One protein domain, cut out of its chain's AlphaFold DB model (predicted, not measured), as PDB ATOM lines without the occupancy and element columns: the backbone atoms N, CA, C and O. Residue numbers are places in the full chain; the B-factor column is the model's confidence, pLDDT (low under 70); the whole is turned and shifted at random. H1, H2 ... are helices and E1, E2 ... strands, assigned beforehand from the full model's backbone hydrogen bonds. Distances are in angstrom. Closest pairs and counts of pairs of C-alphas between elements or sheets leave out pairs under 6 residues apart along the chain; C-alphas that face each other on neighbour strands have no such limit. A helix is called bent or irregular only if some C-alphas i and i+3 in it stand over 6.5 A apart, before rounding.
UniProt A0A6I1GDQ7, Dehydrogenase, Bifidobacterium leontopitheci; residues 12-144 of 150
ATOM      1  N   TRP A  12     206.968 157.542 219.217       40.62
ATOM      2  CA  TRP A  12     205.706 156.798 219.089       40.62
ATOM      3  C   TRP A  12     204.486 157.521 219.694       40.62
ATOM      4  O   TRP A  12     203.349 157.187 219.373       40.62
ATOM      5  N   ILE A  13     204.688 158.557 220.522       41.28
ATOM      6  CA  ILE A  13     203.581 159.389 221.033       41.28
ATOM      7  C   ILE A  13     202.926 160.194 219.893       41.28
ATOM      8  O   ILE A  13     201.758 160.562 220.003       41.28
ATOM      9  N   ILE A  14     203.631 160.412 218.769       40.81
ATOM     10  CA  ILE A  14     203.092 161.086 217.575       40.81
ATOM     11  C   ILE A  14     201.888 160.317 216.991       40.81
ATOM     12  O   ILE A  14     200.908 160.930 216.558       40.81
ATOM     13  N   ASP A  15     201.919 158.987 217.050       35.62
ATOM     14  CA  ASP A  15     200.887 158.128 216.462       35.62
ATOM     15  C   ASP A  15     199.601 158.094 217.303       35.62
ATOM     16  O   ASP A  15     198.498 157.961 216.767       35.62
ATOM     17  N   LEU A  16     199.708 158.356 218.612       38.88
ATOM     18  CA  LEU A  16     198.558 158.491 219.511       38.88
ATOM     19  C   LEU A  16     197.673 159.712 219.160       38.88
ATOM     20  O   LEU A  16     196.504 159.758 219.537       38.88
ATOM     21  N   PHE A  17     198.188 160.701 218.412       39.75
ATOM     22  CA  PHE A  17     197.452 161.924 218.043       39.75
ATOM     23  C   PHE A  17     196.512 161.776 216.827       39.75
ATOM     24  O   PHE A  17     195.777 162.724 216.499       39.75
ATOM     25  N   GLN A  18     196.530 160.622 216.146       38.06
ATOM     26  CA  GLN A  18     195.716 160.338 214.950       38.06
ATOM     27  C   GLN A  18     194.369 159.666 215.261       38.06
ATOM     28  O   GLN A  18     193.458 159.719 214.440       38.06
ATOM     29  N   LEU A  19     194.202 159.078 216.443       35.94
ATOM     30  CA  LEU A  19     193.024 158.290 216.799       35.94
ATOM     31  C   LEU A  19     192.337 158.927 218.003       35.94
ATOM     32  O   LEU A  19     192.861 158.709 219.077       35.94
ATOM     33  N   GLN A  20     191.222 159.669 217.861       39.72
ATOM     34  CA  GLN A  20     190.120 159.716 218.857       39.72
ATOM     35  C   GLN A  20     188.850 160.419 218.318       39.72
ATOM     36  O   GLN A  20     188.922 161.599 217.965       39.72
ATOM     37  N   PRO A  21     187.675 159.753 218.330       37.16
ATOM     38  CA  PRO A  21     186.367 160.396 218.218       37.16
ATOM     39  C   PRO A  21     185.949 161.041 219.549       37.16
ATOM     40  O   PRO A  21     186.281 160.561 220.635       37.16
ATOM     41  N   ALA A  22     185.196 162.135 219.455       41.53
ATOM     42  CA  ALA A  22     184.719 162.913 220.588       41.53
ATOM     43  C   ALA A  22     183.517 162.246 221.271       41.53
ATOM     44  O   ALA A  22     182.457 162.202 220.662       41.53
ATOM     45  N   LEU A  23     183.663 161.774 222.521       32.59
ATOM     46  CA  LEU A  23     182.559 161.801 223.505       32.59
ATOM     47  C   LEU A  23     182.949 161.535 224.979       32.59
ATOM     48  O   LEU A  23     182.166 161.890 225.846       32.59
ATOM     49  N   HIS A  24     184.131 161.005 225.332       41.84
ATOM     50  CA  HIS A  24     184.476 160.671 226.739       41.84
ATOM     51  C   HIS A  24     185.821 161.261 227.223       41.84
ATOM     52  O   HIS A  24     186.707 160.535 227.663       41.84
ATOM     53  N   TYR A  25     186.020 162.580 227.149       51.16
ATOM     54  CA  TYR A  25     187.364 163.166 227.320       51.16
ATOM     55  C   TYR A  25     187.912 163.256 228.760       51.16
ATOM     56  O   TYR A  25     189.131 163.209 228.925       51.16
ATOM     57  N   ILE A  26     187.073 163.381 229.799       46.06
ATOM     58  CA  ILE A  26     187.553 163.543 231.193       46.06
ATOM     59  C   ILE A  26     188.009 162.199 231.775       46.06
ATOM     60  O   ILE A  26     189.154 162.070 232.192       46.06
ATOM     61  N   VAL A  27     187.174 161.161 231.690       45.34
ATOM     62  CA  VAL A  27     187.554 159.796 232.111       45.34
ATOM     63  C   VAL A  27     188.784 159.308 231.335       45.34
ATOM     64  O   VAL A  27     189.651 158.625 231.873       45.34
ATOM     65  N   HIS A  28     188.906 159.708 230.067       63.12
ATOM     66  CA  HIS A  28     190.036 159.324 229.237       63.12
ATOM     67  C   HIS A  28     191.360 159.990 229.648       63.12
ATOM     68  O   HIS A  28     192.399 159.333 229.612       63.12
ATOM     69  N   ILE A  29     191.353 161.260 230.077       62.41
ATOM     70  CA  ILE A  29     192.594 161.953 230.468       62.41
ATOM     71  C   ILE A  29     193.149 161.430 231.798       62.41
ATOM     72  O   ILE A  29     194.365 161.349 231.964       62.41
ATOM     73  N   GLU A  30     192.267 161.044 232.722       63.53
ATOM     74  CA  GLU A  30     192.652 160.414 233.987       63.53
ATOM     75  C   GLU A  30     193.208 159.008 233.752       63.53
ATOM     76  O   GLU A  30     194.260 158.664 234.292       63.53
ATOM     77  N   ARG A  31     192.574 158.232 232.861       68.94
ATOM     78  CA  ARG A  31     193.045 156.895 232.482       68.94
ATOM     79  C   ARG A  31     194.421 156.926 231.814       68.94
ATOM     80  O   ARG A  31     195.292 156.164 232.214       68.94
ATOM     81  N   ILE A  32     194.654 157.846 230.869       66.94
ATOM     82  CA  ILE A  32     195.984 158.042 230.262       66.94
ATOM     83  C   ILE A  32     197.035 158.341 231.339       66.94
ATOM     84  O   ILE A  32     198.148 157.828 231.273       66.94
ATOM     85  N   GLY A  33     196.693 159.157 232.341       66.25
ATOM     86  CA  GLY A  33     197.603 159.462 233.442       66.25
ATOM     87  C   GLY A  33     198.030 158.228 234.240       66.25
ATOM     88  O   GLY A  33     199.169 158.169 234.691       66.25
ATOM     89  N   ALA A  34     197.140 157.242 234.378       69.81
ATOM     90  CA  ALA A  34     197.418 155.984 235.063       69.81
ATOM     91  C   ALA A  34     198.178 154.964 234.192       69.81
ATOM     92  O   ALA A  34     198.918 154.143 234.728       69.81
ATOM     93  N   GLU A  35     198.017 155.012 232.864       74.75
ATOM     94  CA  GLU A  35     198.668 154.088 231.919       74.75
ATOM     95  C   GLU A  35     200.191 154.313 231.813       74.75
ATOM     96  O   GLU A  35     200.940 153.363 231.580       74.75
ATOM     97  N   TYR A  36     200.677 155.541 232.031       72.19
ATOM     98  CA  TYR A  36     202.103 155.874 231.944       72.19
ATOM     99  C   TYR A  36     202.707 156.163 233.322       72.19
ATOM    100  O   TYR A  36     202.644 157.280 233.826       72.19
ATOM    101  N   THR A  37     203.350 155.161 233.919       75.00
ATOM    102  CA  THR A  37     203.931 155.252 235.273       75.00
ATOM    103  C   THR A  37     205.367 155.782 235.301       75.00
ATOM    104  O   THR A  37     205.849 156.229 236.340       75.00
ATOM    105  N   ASN A  38     206.060 155.763 234.161       78.62
ATOM    106  CA  ASN A  38     207.455 156.192 234.018       78.62
ATOM    107  C   ASN A  38     207.618 157.696 233.734       78.62
ATOM    108  O   ASN A  38     208.739 158.204 233.709       78.62
ATOM    109  N   ILE A  39     206.516 158.409 233.510       71.94
ATOM    110  CA  ILE A  39     206.480 159.855 233.305       71.94
ATOM    111  C   ILE A  39     205.388 160.454 234.182       71.94
ATOM    112  O   ILE A  39     204.306 159.898 234.329       71.94
ATOM    113  N   ARG A  40     205.653 161.616 234.780       78.56
ATOM    114  CA  ARG A  40     204.643 162.297 235.591       78.56
ATOM    115  C   ARG A  40     203.614 162.957 234.676       78.56
ATOM    116  O   ARG A  40     203.925 163.946 234.017       78.56
ATOM    117  N   ILE A  41     202.381 162.461 234.700       75.00
ATOM    118  CA  ILE A  41     201.246 163.072 234.005       75.00
ATOM    119  C   ILE A  41     200.356 163.782 235.022       75.00
ATOM    120  O   ILE A  41     199.975 163.220 236.046       75.00
ATOM    121  N   VAL A  42     200.025 165.043 234.741       80.94
ATOM    122  CA  VAL A  42     199.105 165.840 235.559       80.94
ATOM    123  C   VAL A  42     197.894 166.195 234.698       80.94
ATOM    124  O   VAL A  42     197.968 167.144 233.913       80.94
ATOM    125  N   PRO A  43     196.782 165.447 234.800       77.19
ATOM    126  CA  PRO A  43     195.590 165.757 234.029       77.19
ATOM    127  C   PRO A  43     195.018 167.126 234.426       77.19
ATOM    128  O   PRO A  43     195.052 167.550 235.589       77.19
ATOM    129  N   MET A  44     194.512 167.849 233.425       79.88
ATOM    130  CA  MET A  44     193.802 169.114 233.601       79.88
ATOM    131  C   MET A  44     192.564 169.118 232.691       79.88
ATOM    132  O   MET A  44     192.673 169.325 231.475       79.88
ATOM    133  N   PRO A  45     191.375 168.802 233.224       80.06
ATOM    134  CA  PRO A  45     190.144 168.954 232.468       80.06
ATOM    135  C   PRO A  45     189.842 170.453 232.353       80.06
ATOM    136  O   PRO A  45     189.578 171.110 233.348       80.06
ATOM    137  N   LEU A  46     189.949 170.991 231.139       83.69
ATOM    138  CA  LEU A  46     189.616 172.374 230.802       83.69
ATOM    139  C   LEU A  46     188.791 172.360 229.523       83.69
ATOM    140  O   LEU A  46     189.161 171.646 228.579       83.69
ATOM    141  N   ASP A  47     187.736 173.169 229.494       86.38
ATOM    142  CA  ASP A  47     187.060 173.550 228.261       86.38
ATOM    143  C   ASP A  47     187.703 174.829 227.729       86.38
ATOM    144  O   ASP A  47     187.537 175.916 228.265       86.38
ATOM    145  N   LEU A  48     188.453 174.691 226.646       84.88
ATOM    146  CA  LEU A  48     189.140 175.804 226.011       84.88
ATOM    147  C   LEU A  48     188.220 176.826 225.339       84.88
ATOM    148  O   LEU A  48     188.672 177.905 224.960       84.88
ATOM    149  N   THR A  49     186.947 176.511 225.154       85.31
ATOM    150  CA  THR A  49     185.987 177.492 224.650       85.31
ATOM    151  C   THR A  49     185.423 178.372 225.764       85.31
ATOM    152  O   THR A  49     184.984 179.483 225.467       85.31
ATOM    153  N   ASP A  50     185.541 177.940 227.025       87.88
ATOM    154  CA  ASP A  50     185.149 178.686 228.220       87.88
ATOM    155  C   ASP A  50     186.285 179.614 228.701       87.88
ATOM    156  O   ASP A  50     187.369 179.136 229.061       87.88
ATOM    157  N   PRO A  51     186.067 180.942 228.757       87.31
ATOM    158  CA  PRO A  51     187.034 181.885 229.304       87.31
ATOM    159  C   PRO A  51     187.496 181.569 230.735       87.31
ATOM    160  O   PRO A  51     188.663 181.807 231.057       87.31
ATOM    161  N   HIS A  52     186.632 181.001 231.585       90.56
ATOM    162  CA  HIS A  52     186.980 180.700 232.977       90.56
ATOM    163  C   HIS A  52     188.063 179.616 233.092       90.56
ATOM    164  O   HIS A  52     188.887 179.633 234.010       90.56
ATOM    165  N   SER A  53     188.162 178.723 232.101       89.31
ATOM    166  CA  SER A  53     189.234 177.724 232.035       89.31
ATOM    167  C   SER A  53     190.634 178.344 232.006       89.31
ATOM    168  O   SER A  53     191.600 177.705 232.433       89.31
ATOM    169  N   TYR A  54     190.779 179.583 231.525       91.81
ATOM    170  CA  TYR A  54     192.073 180.269 231.507       91.81
ATOM    171  C   TYR A  54     192.478 180.821 232.867       91.81
ATOM    172  O   TYR A  54     193.674 180.857 233.153       91.81
ATOM    173  N   ASP A  55     191.519 181.187 233.718       93.44
ATOM    174  CA  ASP A  55     191.808 181.543 235.107       93.44
ATOM    175  C   ASP A  55     192.338 180.320 235.858       93.44
ATOM    176  O   ASP A  55     193.401 180.380 236.476       93.44
ATOM    177  N   VAL A  56     191.677 179.170 235.691       91.44
ATOM    178  CA  VAL A  56     192.123 177.897 236.277       91.44
ATOM    179  C   VAL A  56     193.523 177.520 235.778       91.44
ATOM    180  O   VAL A  56     194.394 177.147 236.571       91.44
ATOM    181  N   LEU A  57     193.774 177.642 234.468       90.88
ATOM    182  CA  LEU A  57     195.094 177.395 233.886       90.88
ATOM    183  C   LEU A  57     196.149 178.339 234.475       90.88
ATOM    184  O   LEU A  57     197.219 177.885 234.887       90.88
ATOM    185  N   ARG A  58     195.855 179.641 234.522       94.44
ATOM    186  CA  ARG A  58     196.744 180.675 235.063       94.44
ATOM    187  C   ARG A  58     197.127 180.361 236.502       94.44
ATOM    188  O   ARG A  58     198.316 180.339 236.812       94.44
ATOM    189  N   ASP A  59     196.148 180.091 237.357       95.12
ATOM    190  CA  ASP A  59     196.375 179.874 238.785       95.12
ATOM    191  C   ASP A  59     197.209 178.611 239.021       95.12
ATOM    192  O   ASP A  59     198.143 178.598 239.830       95.12
ATOM    193  N   ARG A  60     196.963 177.564 238.227       92.31
ATOM    194  CA  ARG A  60     197.736 176.322 238.293       92.31
ATOM    195  C   ARG A  60     199.183 176.508 237.838       92.31
ATOM    196  O   ARG A  60     200.091 175.992 238.487       92.31
ATOM    197  N   LEU A  61     199.419 177.265 236.764       93.31
ATOM    198  CA  LEU A  61     200.770 177.609 236.309       93.31
ATOM    199  C   LEU A  61     201.500 178.502 237.325       93.31
ATOM    200  O   LEU A  61     202.680 178.282 237.598       93.31
ATOM    201  N   ALA A  62     200.803 179.468 237.928       95.19
ATOM    202  CA  ALA A  62     201.360 180.358 238.943       95.19
ATOM    203  C   ALA A  62     201.778 179.607 240.212       95.19
ATOM    204  O   ALA A  62     202.855 179.871 240.752       95.19
ATOM    205  N   SER A  63     200.962 178.645 240.647       94.06
ATOM    206  CA  SER A  63     201.256 177.787 241.796       94.06
ATOM    207  C   SER A  63     202.408 176.817 241.511       94.06
ATOM    208  O   SER A  63     203.357 176.734 242.289       94.06
ATOM    209  N   ALA A  64     202.372 176.119 240.372       91.81
ATOM    210  CA  ALA A  64     203.347 175.074 240.058       91.81
ATOM    211  C   ALA A  64     204.695 175.604 239.541       91.81
ATOM    212  O   ALA A  64     205.692 174.888 239.616       91.81
ATOM    213  N   LYS A  65     204.725 176.823 238.980       93.00
ATOM    214  CA  LYS A  65     205.888 177.453 238.321       93.00
ATOM    215  C   LYS A  65     206.662 176.487 237.406       93.00
ATOM    216  O   LYS A  65     207.857 176.256 237.611       93.00
ATOM    217  N   PRO A  66     205.988 175.889 236.411       91.38
ATOM    218  CA  PRO A  66     206.589 174.856 235.580       91.38
ATOM    219  C   PRO A  66     207.740 175.364 234.696       91.38
ATOM    220  O   PRO A  66     207.840 176.548 234.397       91.38
ATOM    221  N   ASP A  67     208.575 174.438 234.211       91.00
ATOM    222  CA  ASP A  67     209.505 174.664 233.090       91.00
ATOM    223  C   ASP A  67     208.916 174.010 231.833       91.00
ATOM    224  O   ASP A  67     209.085 172.809 231.590       91.00
ATOM    225  N   VAL A  68     208.145 174.789 231.071       86.81
ATOM    226  CA  VAL A  68     207.390 174.320 229.904       86.81
ATOM    227  C   VAL A  68     208.331 174.197 228.708       86.81
ATOM    228  O   VAL A  68     208.648 175.174 228.037       86.81
ATOM    229  N   ARG A  69     208.775 172.969 228.426       82.50
ATOM    230  CA  ARG A  69     209.688 172.662 227.308       82.50
ATOM    231  C   ARG A  69     208.979 172.348 225.990       82.50
ATOM    232  O   ARG A  69     209.593 172.480 224.935       82.50
ATOM    233  N   LEU A  70     207.715 171.940 226.052       79.81
ATOM    234  CA  LEU A  70     206.869 171.653 224.899       79.81
ATOM    235  C   LEU A  70     205.445 172.111 225.206       79.81
ATOM    236  O   LEU A  70     204.839 171.615 226.150       79.81
ATOM    237  N   LEU A  71     204.907 173.007 224.384       83.25
ATOM    238  CA  LEU A  71     203.481 173.320 224.369       83.25
ATOM    239  C   LEU A  71     202.847 172.679 223.132       83.25
ATOM    240  O   LEU A  71     203.170 173.064 222.007       83.25
ATOM    241  N   ALA A  72     201.959 171.710 223.343       80.25
ATOM    242  CA  ALA A  72     201.250 171.011 222.276       80.25
ATOM    243  C   ALA A  72     199.787 171.468 222.211       80.25
ATOM    244  O   ALA A  72     198.947 171.029 222.995       80.25
ATOM    245  N   SER A  73     199.472 172.334 221.251       78.81
ATOM    246  CA  SER A  73     198.101 172.781 220.998       78.81
ATOM    247  C   SER A  73     197.406 171.781 220.080       78.81
ATOM    248  O   SER A  73     197.474 171.886 218.854       78.81
ATOM    249  N   ASN A  74     196.804 170.762 220.696       74.50
ATOM    250  CA  ASN A  74     196.177 169.643 219.990       74.50
ATOM    251  C   ASN A  74     194.641 169.709 219.949       74.50
ATOM    252  O   ASN A  74     194.025 169.006 219.152       74.50
ATOM    253  N   ALA A  75     194.014 170.521 220.805       76.38
ATOM    254  CA  ALA A  75     192.570 170.716 220.749       76.38
ATOM    255  C   ALA A  75     192.197 171.477 219.474       76.38
ATOM    256  O   ALA A  75     192.815 172.487 219.137       76.38
ATOM    257  N   GLY A  76     191.191 170.976 218.764       77.12
ATOM    258  CA  GLY A  76     190.732 171.602 217.543       77.12
ATOM    259  C   GLY A  76     189.498 170.937 216.963       77.12
ATOM    260  O   GLY A  76     189.194 169.781 217.256       77.12
ATOM    261  N   MET A  77     188.798 171.692 216.127       75.38
ATOM    262  CA  MET A  77     187.654 171.231 215.352       75.38
ATOM    263  C   MET A  77     187.882 171.519 213.872       75.38
ATOM    264  O   MET A  77     188.435 172.553 213.498       75.38
ATOM    265  N   GLY A  78     187.445 170.593 213.027       74.19
ATOM    266  CA  GLY A  78     187.410 170.760 211.578       74.19
ATOM    267  C   GLY A  78     185.980 170.759 211.051       74.19
ATOM    268  O   GLY A  78     185.035 170.394 211.755       74.19
ATOM    269  N   SER A  79     185.838 171.132 209.785       70.19
ATOM    270  CA  SER A  79     184.613 170.937 209.018       70.19
ATOM    271  C   SER A  79     184.926 170.199 207.722       70.19
ATOM    272  O   SER A  79     185.958 170.452 207.100       70.19
ATOM    273  N   SER A  80     184.029 169.291 207.343       69.75
ATOM    274  CA  SER A  80     184.003 168.628 206.040       69.75
ATOM    275  C   SER A  80     182.970 169.234 205.080       69.75
ATOM    276  O   SER A  80     182.806 168.712 203.983       69.75
ATOM    277  N   ARG A  81     182.233 170.274 205.494       68.19
ATOM    278  CA  ARG A  81     181.219 170.952 204.672       68.19
ATOM    279  C   ARG A  81     181.836 172.107 203.892       68.19
ATOM    280  O   ARG A  81     182.891 172.626 204.262       68.19
ATOM    281  N   MET A  82     181.152 172.534 202.830       72.50
ATOM    282  CA  MET A  82     181.499 173.785 202.164       72.50
ATOM    283  C   MET A  82     181.338 174.945 203.145       72.50
ATOM    284  O   MET A  82     180.343 175.028 203.856       72.50
ATOM    285  N   PHE A  83     182.304 175.864 203.158       75.69
ATOM    286  CA  PHE A  83     182.295 177.001 204.082       75.69
ATOM    287  C   PHE A  83     181.022 177.851 203.972       75.69
ATOM    288  O   PHE A  83     180.490 178.287 204.984       75.69
ATOM    289  N   ALA A  84     180.518 178.042 202.747       81.38
ATOM    290  CA  ALA A  84     179.309 178.820 202.473       81.38
ATOM    291  C   ALA A  84     178.017 178.168 203.002       81.38
ATOM    292  O   ALA A  84     177.012 178.851 203.160       81.38
ATOM    293  N   GLU A  85     178.042 176.863 203.267       83.12
ATOM    294  CA  GLU A  85     176.897 176.078 203.746       83.12
ATOM    295  C   GLU A  85     177.037 175.701 205.225       83.12
ATOM    296  O   GLU A  85     176.210 174.972 205.779       83.12
ATOM    297  N   GLU A  86     178.127 176.130 205.859       84.69
ATOM    298  CA  GLU A  86     178.394 175.802 207.244       84.69
ATOM    299  C   GLU A  86     177.561 176.678 208.180       84.69
ATOM    300  O   GLU A  86     177.328 177.859 207.924       84.69
ATOM    301  N   ASP A  87     177.138 176.093 209.299       86.50
ATOM    302  CA  ASP A  87     176.458 176.829 210.362       86.50
ATOM    303  C   ASP A  87     177.378 177.946 210.912       86.50
ATOM    304  O   ASP A  87     178.469 177.636 211.413       86.50
ATOM    305  N   PRO A  88     176.961 179.229 210.888       89.19
ATOM    306  CA  PRO A  88     177.747 180.331 211.439       89.19
ATOM    307  C   PRO A  88     178.187 180.096 212.888       89.19
ATOM    308  O   PRO A  88     179.346 180.340 213.224       89.19
ATOM    309  N   GLN A  89     177.328 179.516 213.733       88.31
ATOM    310  CA  GLN A  89     177.690 179.215 215.123       88.31
ATOM    311  C   GLN A  89     178.789 178.150 215.202       88.31
ATOM    312  O   GLN A  89     179.621 178.133 216.111       88.31
ATOM    313  N   ARG A  90     178.820 177.216 214.249       83.44
ATOM    314  CA  ARG A  90     179.890 176.224 214.141       83.44
ATOM    315  C   ARG A  90     181.198 176.856 213.671       83.44
ATOM    316  O   ARG A  90     182.244 176.474 214.197       83.44
ATOM    317  N   LEU A  91     181.151 177.816 212.748       85.62
ATOM    318  CA  LEU A  91     182.327 178.586 212.336       85.62
ATOM    319  C   LEU A  91     182.906 179.392 213.504       85.62
ATOM    320  O   LEU A  91     184.110 179.327 213.747       85.62
ATOM    321  N   GLU A  92     182.059 180.062 214.284       88.44
ATOM    322  CA  GLU A  92     182.472 180.773 215.499       88.44
ATOM    323  C   GLU A  92     183.139 179.833 216.505       88.44
ATOM    324  O   GLU A  92     184.241 180.109 216.977       88.44
ATOM    325  N   ARG A  93     182.538 178.666 216.772       84.25
ATOM    326  CA  ARG A  93     183.139 177.641 217.641       84.25
ATOM    327  C   ARG A  93     184.481 177.132 217.109       84.25
ATOM    328  O   ARG A  93     185.397 176.886 217.896       84.25
ATOM    329  N   LEU A  94     184.621 176.973 215.792       85.94
ATOM    330  CA  LEU A  94     185.878 176.574 215.154       85.94
ATOM    331  C   LEU A  94     186.959 177.632 215.387       85.94
ATOM    332  O   LEU A  94     188.061 177.276 215.803       85.94
ATOM    333  N   VAL A  95     186.653 178.911 215.158       86.94
ATOM    334  CA  VAL A  95     187.579 180.026 215.422       86.94
ATOM    335  C   VAL A  95     187.931 180.080 216.904       86.94
ATOM    336  O   VAL A  95     189.113 180.128 217.253       86.94
ATOM    337  N   GLN A  96     186.929 179.984 217.777       88.88
ATOM    338  CA  GLN A  96     187.120 180.043 219.218       88.88
ATOM    339  C   GLN A  96     188.070 178.945 219.703       88.88
ATOM    340  O   GLN A  96     189.028 179.233 220.420       88.88
ATOM    341  N   LEU A  97     187.881 177.698 219.268       85.31
ATOM    342  CA  LEU A  97     188.742 176.602 219.702       85.31
ATOM    343  C   LEU A  97     190.116 176.611 219.014       85.31
ATOM    344  O   LEU A  97     191.142 176.412 219.662       85.31
ATOM    345  N   ASN A  98     190.167 176.824 217.700       84.56
ATOM    346  CA  ASN A  98     191.404 176.647 216.933       84.56
ATOM    347  C   ASN A  98     192.347 177.848 217.032       84.56
ATOM    348  O   ASN A  98     193.569 177.683 216.944       84.56
ATOM    349  N   VAL A  99     191.783 179.049 217.176       87.50
ATOM    350  CA  VAL A  99     192.515 180.316 217.119       87.50
ATOM    351  C   VAL A  99     192.576 180.941 218.500       87.50
ATOM    352  O   VAL A  99     193.670 181.028 219.070       87.50
ATOM    353  N   THR A 100     191.428 181.336 219.058       90.12
ATOM    354  CA  THR A 100     191.379 182.052 220.341       90.12
ATOM    355  C   THR A 100     192.017 181.210 221.429       90.12
ATOM    356  O   THR A 100     192.950 181.652 222.102       90.12
ATOM    357  N   ALA A 101     191.595 179.956 221.545       88.56
ATOM    358  CA  ALA A 101     192.015 179.141 222.659       88.56
ATOM    359  C   ALA A 101     193.490 178.744 222.623       88.56
ATOM    360  O   ALA A 101     194.195 178.770 223.633       88.56
ATOM    361  N   ASN A 102     193.991 178.456 221.425       86.94
ATOM    362  CA  ASN A 102     195.408 178.226 221.188       86.94
ATOM    363  C   ASN A 102     196.243 179.465 221.553       86.94
ATOM    364  O   ASN A 102     197.263 179.354 222.231       86.94
ATOM    365  N   THR A 103     195.784 180.651 221.150       90.81
ATOM    366  CA  THR A 103     196.447 181.927 221.456       90.81
ATOM    367  C   THR A 103     196.499 182.180 222.961       90.81
ATOM    368  O   THR A 103     197.557 182.516 223.496       90.81
ATOM    369  N   MET A 104     195.391 181.944 223.664       91.81
ATOM    370  CA  MET A 104     195.322 182.111 225.115       91.81
ATOM    371  C   MET A 104     196.204 181.103 225.853       91.81
ATOM    372  O   MET A 104     196.959 181.489 226.748       91.81
ATOM    373  N   ALA A 105     196.211 179.835 225.438       88.88
ATOM    374  CA  ALA A 105     197.093 178.826 226.021       88.88
ATOM    375  C   ALA A 105     198.576 179.220 225.902       88.88
ATOM    376  O   ALA A 105     199.319 179.125 226.881       88.88
ATOM    377  N   ILE A 106     199.002 179.729 224.737       90.25
ATOM    378  CA  ILE A 106     200.366 180.249 224.549       90.25
ATOM    379  C   ILE A 106     200.616 181.420 225.484       90.25
ATOM    380  O   ILE A 106     201.612 181.405 226.196       90.25
ATOM    381  N   ARG A 107     199.721 182.415 225.507       94.06
ATOM    382  CA  ARG A 107     199.859 183.608 226.352       94.06
ATOM    383  C   ARG A 107     200.111 183.237 227.813       94.06
ATOM    384  O   ARG A 107     201.001 183.812 228.431       94.06
ATOM    385  N   HIS A 108     199.365 182.271 228.345       93.56
ATOM    386  CA  HIS A 108     199.513 181.827 229.732       93.56
ATOM    387  C   HIS A 108     200.755 180.959 229.965       93.56
ATOM    388  O   HIS A 108     201.371 181.065 231.021       93.56
ATOM    389  N   CYS A 109     201.157 180.130 228.998       91.62
ATOM    390  CA  CYS A 109     202.321 179.252 229.150       91.62
ATOM    391  C   CYS A 109     203.657 179.955 228.872       91.62
ATOM    392  O   CYS A 109     204.679 179.533 229.408       91.62
ATOM    393  N   LEU A 110     203.672 181.012 228.055       93.44
ATOM    394  CA  LEU A 110     204.891 181.668 227.576       93.44
ATOM    395  C   LEU A 110     205.841 182.137 228.695       93.44
ATOM    396  O   LEU A 110     207.039 181.895 228.552       93.44
ATOM    397  N   PRO A 111     205.377 182.713 229.827       96.06
ATOM    398  CA  PRO A 111     206.259 183.090 230.940       96.06
ATOM    399  C   PRO A 111     207.033 181.915 231.558       96.06
ATOM    400  O   PRO A 111     208.051 182.111 232.216       96.06
ATOM    401  N   TYR A 112     206.550 180.691 231.344       93.75
ATOM    402  CA  TYR A 112     207.122 179.450 231.860       93.75
ATOM    403  C   TYR A 112     207.943 178.698 230.802       93.75
ATOM    404  O   TYR A 112     208.490 177.631 231.084       93.75
ATOM    405  N   MET A 113     208.039 179.237 229.581       91.00
ATOM    406  CA  MET A 113     208.847 178.691 228.494       91.00
ATOM    407  C   MET A 113     210.227 179.352 228.472       91.00
ATOM    408  O   MET A 113     210.370 180.563 228.616       91.00
ATOM    409  N   ARG A 114     211.271 178.552 228.248       90.25
ATOM    410  CA  ARG A 114     212.665 179.023 228.152       90.25
ATOM    411  C   ARG A 114     213.198 178.912 226.728       90.25
ATOM    412  O   ARG A 114     212.611 178.226 225.889       90.25
ATOM    413  N   ARG A 115     214.355 179.523 226.451       89.19
ATOM    414  CA  ARG A 115     215.069 179.335 225.176       89.19
ATOM    415  C   ARG A 115     215.239 177.837 224.875       89.19
ATOM    416  O   ARG A 115     215.630 177.060 225.747       89.19
ATOM    417  N   GLY A 116     214.921 177.443 223.641       83.12
ATOM    418  CA  GLY A 116     214.929 176.041 223.208       83.12
ATOM    419  C   GLY A 116     213.686 175.237 223.606       83.12
ATOM    420  O   GLY A 116     213.696 174.015 223.477       83.12
ATOM    421  N   SER A 117     212.632 175.885 224.108       80.62
ATOM    422  CA  SER A 117     211.310 175.260 224.236       80.62
ATOM    423  C   SER A 117     210.612 175.230 222.881       80.62
ATOM    424  O   SER A 117     210.795 176.130 222.060       80.62
ATOM    425  N   LEU A 118     209.808 174.198 222.650       73.12
ATOM    426  CA  LEU A 118     209.120 173.972 221.386       73.12
ATOM    427  C   LEU A 118     207.624 174.233 221.524       73.12
ATOM    428  O   LEU A 118     207.012 173.973 222.561       73.12
ATOM    429  N   ARG A 119     207.021 174.707 220.439       77.88
ATOM    430  CA  ARG A 119     205.572 174.733 220.277       77.88
ATOM    431  C   ARG A 119     205.200 173.821 219.119       77.88
ATOM    432  O   ARG A 119     205.675 174.020 218.005       77.88
ATOM    433  N   ALA A 120     204.329 172.859 219.387       72.62
ATOM    434  CA  ALA A 120     203.739 171.989 218.385       72.62
ATOM    435  C   ALA A 120     202.256 172.334 218.237       72.62
ATOM    436  O   ALA A 120     201.541 172.505 219.224       72.62
ATOM    437  N   VAL A 121     201.787 172.441 216.998       66.44
ATOM    438  CA  VAL A 121     200.379 172.692 216.690       66.44
ATOM    439  C   VAL A 121     199.927 171.606 215.738       66.44
ATOM    440  O   VAL A 121     200.552 171.409 214.693       66.44
ATOM    441  N   LYS A 122     198.838 170.912 216.078       66.19
ATOM    442  CA  LYS A 122     198.193 170.032 215.107       66.19
ATOM    443  C   LYS A 122     197.652 170.915 213.989       66.19
ATOM    444  O   LYS A 122     196.860 171.821 214.241       66.19
ATOM    445  N   ARG A 123     198.099 170.686 212.749       55.00
ATOM    446  CA  ARG A 123     197.509 171.358 211.588       55.00
ATOM    447  C   ARG A 123     196.053 170.921 211.502       55.00
ATOM    448  O   ARG A 123     195.771 169.797 211.091       55.00
ATOM    449  N   ASN A 124     195.136 171.795 211.896       52.88
ATOM    450  CA  ASN A 124     193.742 171.596 211.555       52.88
ATOM    451  C   ASN A 124     193.628 171.735 210.041       52.88
ATOM    452  O   ASN A 124     193.982 172.771 209.481       52.88
ATOM    453  N   LYS A 125     193.107 170.698 209.381       49.81
ATOM    454  CA  LYS A 125     192.454 170.862 208.081       49.81
ATOM    455  C   LYS A 125     191.156 171.630 208.335       49.81
ATOM    456  O   LYS A 125     190.074 171.055 208.382       49.81
ATOM    457  N   ALA A 126     191.280 172.913 208.654       45.75
ATOM    458  CA  ALA A 126     190.141 173.801 208.723       45.75
ATOM    459  C   ALA A 126     189.765 174.101 207.277       45.75
ATOM    460  O   ALA A 126     190.517 174.772 206.581       45.75
ATOM    461  N   ILE A 127     188.618 173.555 206.870       46.75
ATOM    462  CA  ILE A 127     187.947 173.861 205.614       46.75
ATOM    463  C   ILE A 127     188.770 173.341 204.432       46.75
ATOM    464  O   ILE A 127     189.598 174.035 203.844       46.75
ATOM    465  N   ASP A 128     188.526 172.081 204.068       46.50
ATOM    466  CA  ASP A 128     188.802 171.664 202.700       46.50
ATOM    467  C   ASP A 128     187.880 172.510 201.818       46.50
ATOM    468  O   ASP A 128     186.685 172.246 201.692       46.50
ATOM    469  N   LEU A 129     188.415 173.601 201.275       43.53
ATOM    470  CA  LEU A 129     187.834 174.266 200.125       43.53
ATOM    471  C   LEU A 129     187.915 173.250 198.979       43.53
ATOM    472  O   LEU A 129     188.735 173.379 198.075       43.53
ATOM    473  N   GLN A 130     187.005 172.273 198.969       47.91
ATOM    474  CA  GLN A 130     186.700 171.436 197.804       47.91
ATOM    475  C   GLN A 130     186.078 172.269 196.670       47.91
ATOM    476  O   GLN A 130     185.509 171.738 195.721       47.91
ATOM    477  N   HIS A 131     186.184 173.595 196.756       46.94
ATOM    478  CA  HIS A 131     185.759 174.527 195.748       46.94
ATOM    479  C   HIS A 131     186.853 174.628 194.666       46.94
ATOM    480  O   HIS A 131     188.026 174.848 194.993       46.94
ATOM    481  N   PRO A 132     186.508 174.541 193.367       49.59
ATOM    482  CA  PRO A 132     187.461 174.673 192.255       49.59
ATOM    483  C   PRO A 132     188.283 175.976 192.293       49.59
ATOM    484  O   PRO A 132     189.371 176.042 191.724       49.59
ATOM    485  N   PHE A 133     187.811 176.975 193.042       50.34
ATOM    486  CA  PHE A 133     188.471 178.256 193.288       50.34
ATOM    487  C   PHE A 133     189.900 178.132 193.846       50.34
ATOM    488  O   PHE A 133     190.765 178.897 193.433       50.34
ATOM    489  N   ASN A 134     190.208 177.129 194.680       52.47
ATOM    490  CA  ASN A 134     191.568 176.957 195.215       52.47
ATOM    491  C   ASN A 134     192.563 176.384 194.202       52.47
ATOM    492  O   ASN A 134     193.737 176.751 194.223       52.47
ATOM    493  N   LYS A 135     192.113 175.522 193.281       55.16
ATOM    494  CA  LYS A 135     192.962 175.056 192.171       55.16
ATOM    495  C   LYS A 135     193.270 176.213 191.223       55.16
ATOM    496  O   LYS A 135     194.408 176.352 190.786       55.16
ATOM    497  N   THR A 136     192.279 177.070 190.977       56.19
ATOM    498  CA  THR A 136     192.429 178.285 190.173       56.19
ATOM    499  C   THR A 136     193.353 179.299 190.846       56.19
ATOM    500  O   THR A 136     194.266 179.787 190.197       56.19
ATOM    501  N   LEU A 137     193.217 179.560 192.149       55.38
ATOM    502  CA  LEU A 137     194.133 180.429 192.905       55.38
ATOM    503  C   LEU A 137     195.565 179.885 192.949       55.38
ATOM    504  O   LEU A 137     196.506 180.644 192.749       55.38
ATOM    505  N   ALA A 138     195.742 178.577 193.148       55.50
ATOM    506  CA  ALA A 138     197.060 177.942 193.111       55.50
ATOM    507  C   ALA A 138     197.701 177.986 191.712       55.50
ATOM    508  O   ALA A 138     198.926 177.989 191.596       55.50
ATOM    509  N   LEU A 139     196.890 178.017 190.650       58.75
ATOM    510  CA  LEU A 139     197.348 178.226 189.278       58.75
ATOM    511  C   LEU A 139     197.697 179.704 189.032       58.75
ATOM    512  O   LEU A 139     198.762 179.997 188.500       58.75
ATOM    513  N   LEU A 140     196.850 180.633 189.480       55.41
ATOM    514  CA  LEU A 140     197.054 182.077 189.344       55.41
ATOM    515  C   LEU A 140     198.275 182.567 190.135       55.41
ATOM    516  O   LEU A 140     199.053 183.353 189.609       55.41
ATOM    517  N   ALA A 141     198.510 182.042 191.339       55.88
ATOM    518  CA  ALA A 141     199.690 182.345 192.153       55.88
ATOM    519  C   ALA A 141     201.011 181.852 191.526       55.88
ATOM    520  O   ALA A 141     202.077 182.340 191.885       55.88
ATOM    521  N   LYS A 142     200.960 180.895 190.586       58.16
ATOM    522  CA  LYS A 142     202.131 180.460 189.800       58.16
ATOM    523  C   LYS A 142     202.384 181.331 188.569       58.16
ATOM    524  O   LYS A 142     203.480 181.283 188.022       58.16
ATOM    525  N   ILE A 143     201.373 182.071 188.113       66.25
ATOM    526  CA  ILE A 143     201.413 182.879 186.885       66.25
ATOM    527  C   ILE A 143     201.644 184.362 187.208       66.25
ATOM    528  O   ILE A 143     202.282 185.067 186.433       66.25
ATOM    529  N   LEU A 144     201.153 184.846 188.351       42.97
ATOM    530  CA  LEU A 144     201.272 186.245 188.758       42.97
ATOM    531  C   LEU A 144     202.492 186.453 189.676       42.97
ATOM    532  O   LEU A 144     202.612 185.757 190.683       42.97
TER     533      LEU A 144
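AT A GLANCE: This is residues 12 to 144 of the 150 residues of the protein "Dehydrogenase" of Bifidobacterium leontopitheci (UniProt A0A6I1GDQ7). A two-stranded ribbon, E1 and E2, runs beneath the last part of one long helix, H4, and a second helix, H3, lies side by side with the end of H4. Round this small body the parts are loosely set: H1 and H2 touch no other helix, and residues 132 to 144, of which 133 to 143 belong to H5, stick out as a free end. The printed part has 133 residues, with five named helices and two named strands in the order H1, H2, H3, E1, H4, E2, H5. The sheet, in the order E1, E2, is parallel, and the class is mostly helix. The whole is loose, with a radius of gyration of the C-alphas of 18.1 A and spans of 52 by 36 by 33 A.

IN THESE COORDINATES: Strand E1 is residues 68 to 73, 13.0 A long, and E2 is residues 113 to 121, 15.7 A long. E2 bends by 107 degrees at residue 116. The longest helix, H4, is residues 88 to 112, 35.8 A from C-alpha 88 at (177.747, 180.331, 211.439) to C-alpha 112 at (207.122, 179.450, 231.860). H4 is irregular, but only just: C-alphas 108 and 111 are 7.0 A apart. H3 is residues 52 to 64, 18.7 A long. H1 is residues 12 to 18, beginning at C-alpha 12 at (205.706, 156.798, 219.089), H2 is residues 25 to 35, and H5 is residues 133 to 143.

HOW THE PARTS SIT: E1 and E2 are parallel neighbours at 17 degrees, with N 71 and O 118 at 2.9 A and N 118 and O 69 at 2.9 A, within hydrogen-bond range. E1, H4 and E2 form a strand-helix-strand unit, two parallel neighbour strands with a helix between, and its crossover is right-handed. The closest C-alphas of E1 and H4 are those of Val 68 and Tyr 112, 5.5 A apart. H4 and E2 are near each other, with 5 pairs of C-alphas within 10 A. H3 and H4 touch, with residues 104 to 112 of H4 alone; the closest C-alphas, those of Arg 58 and His 108, are 6.1 A apart. They run the same way at a shallow tilt of 16 degrees. H1 and H2 are apart, as are H2 and H3, and H4 and H5. Every O i to N i+4 pair is within hydrogen-bond range in H2 and H3, against 17 of 21 in H4, 6 of 7 in H5 and 0 of 3 in H1, where 4 of 4 O i to N i+3 pairs are.

THE WHOLE: The two C-alphas farthest apart, those of Thr 37 and Leu 144, are 56.0 A apart. The printed part has no cut. The links from H2 to H3, E1 to H4 and E2 to H5 are long. Mean pLDDT of the printed part is 72.7, and residues 12 to 34, 80 to 81 and 121 to 144 are under 70.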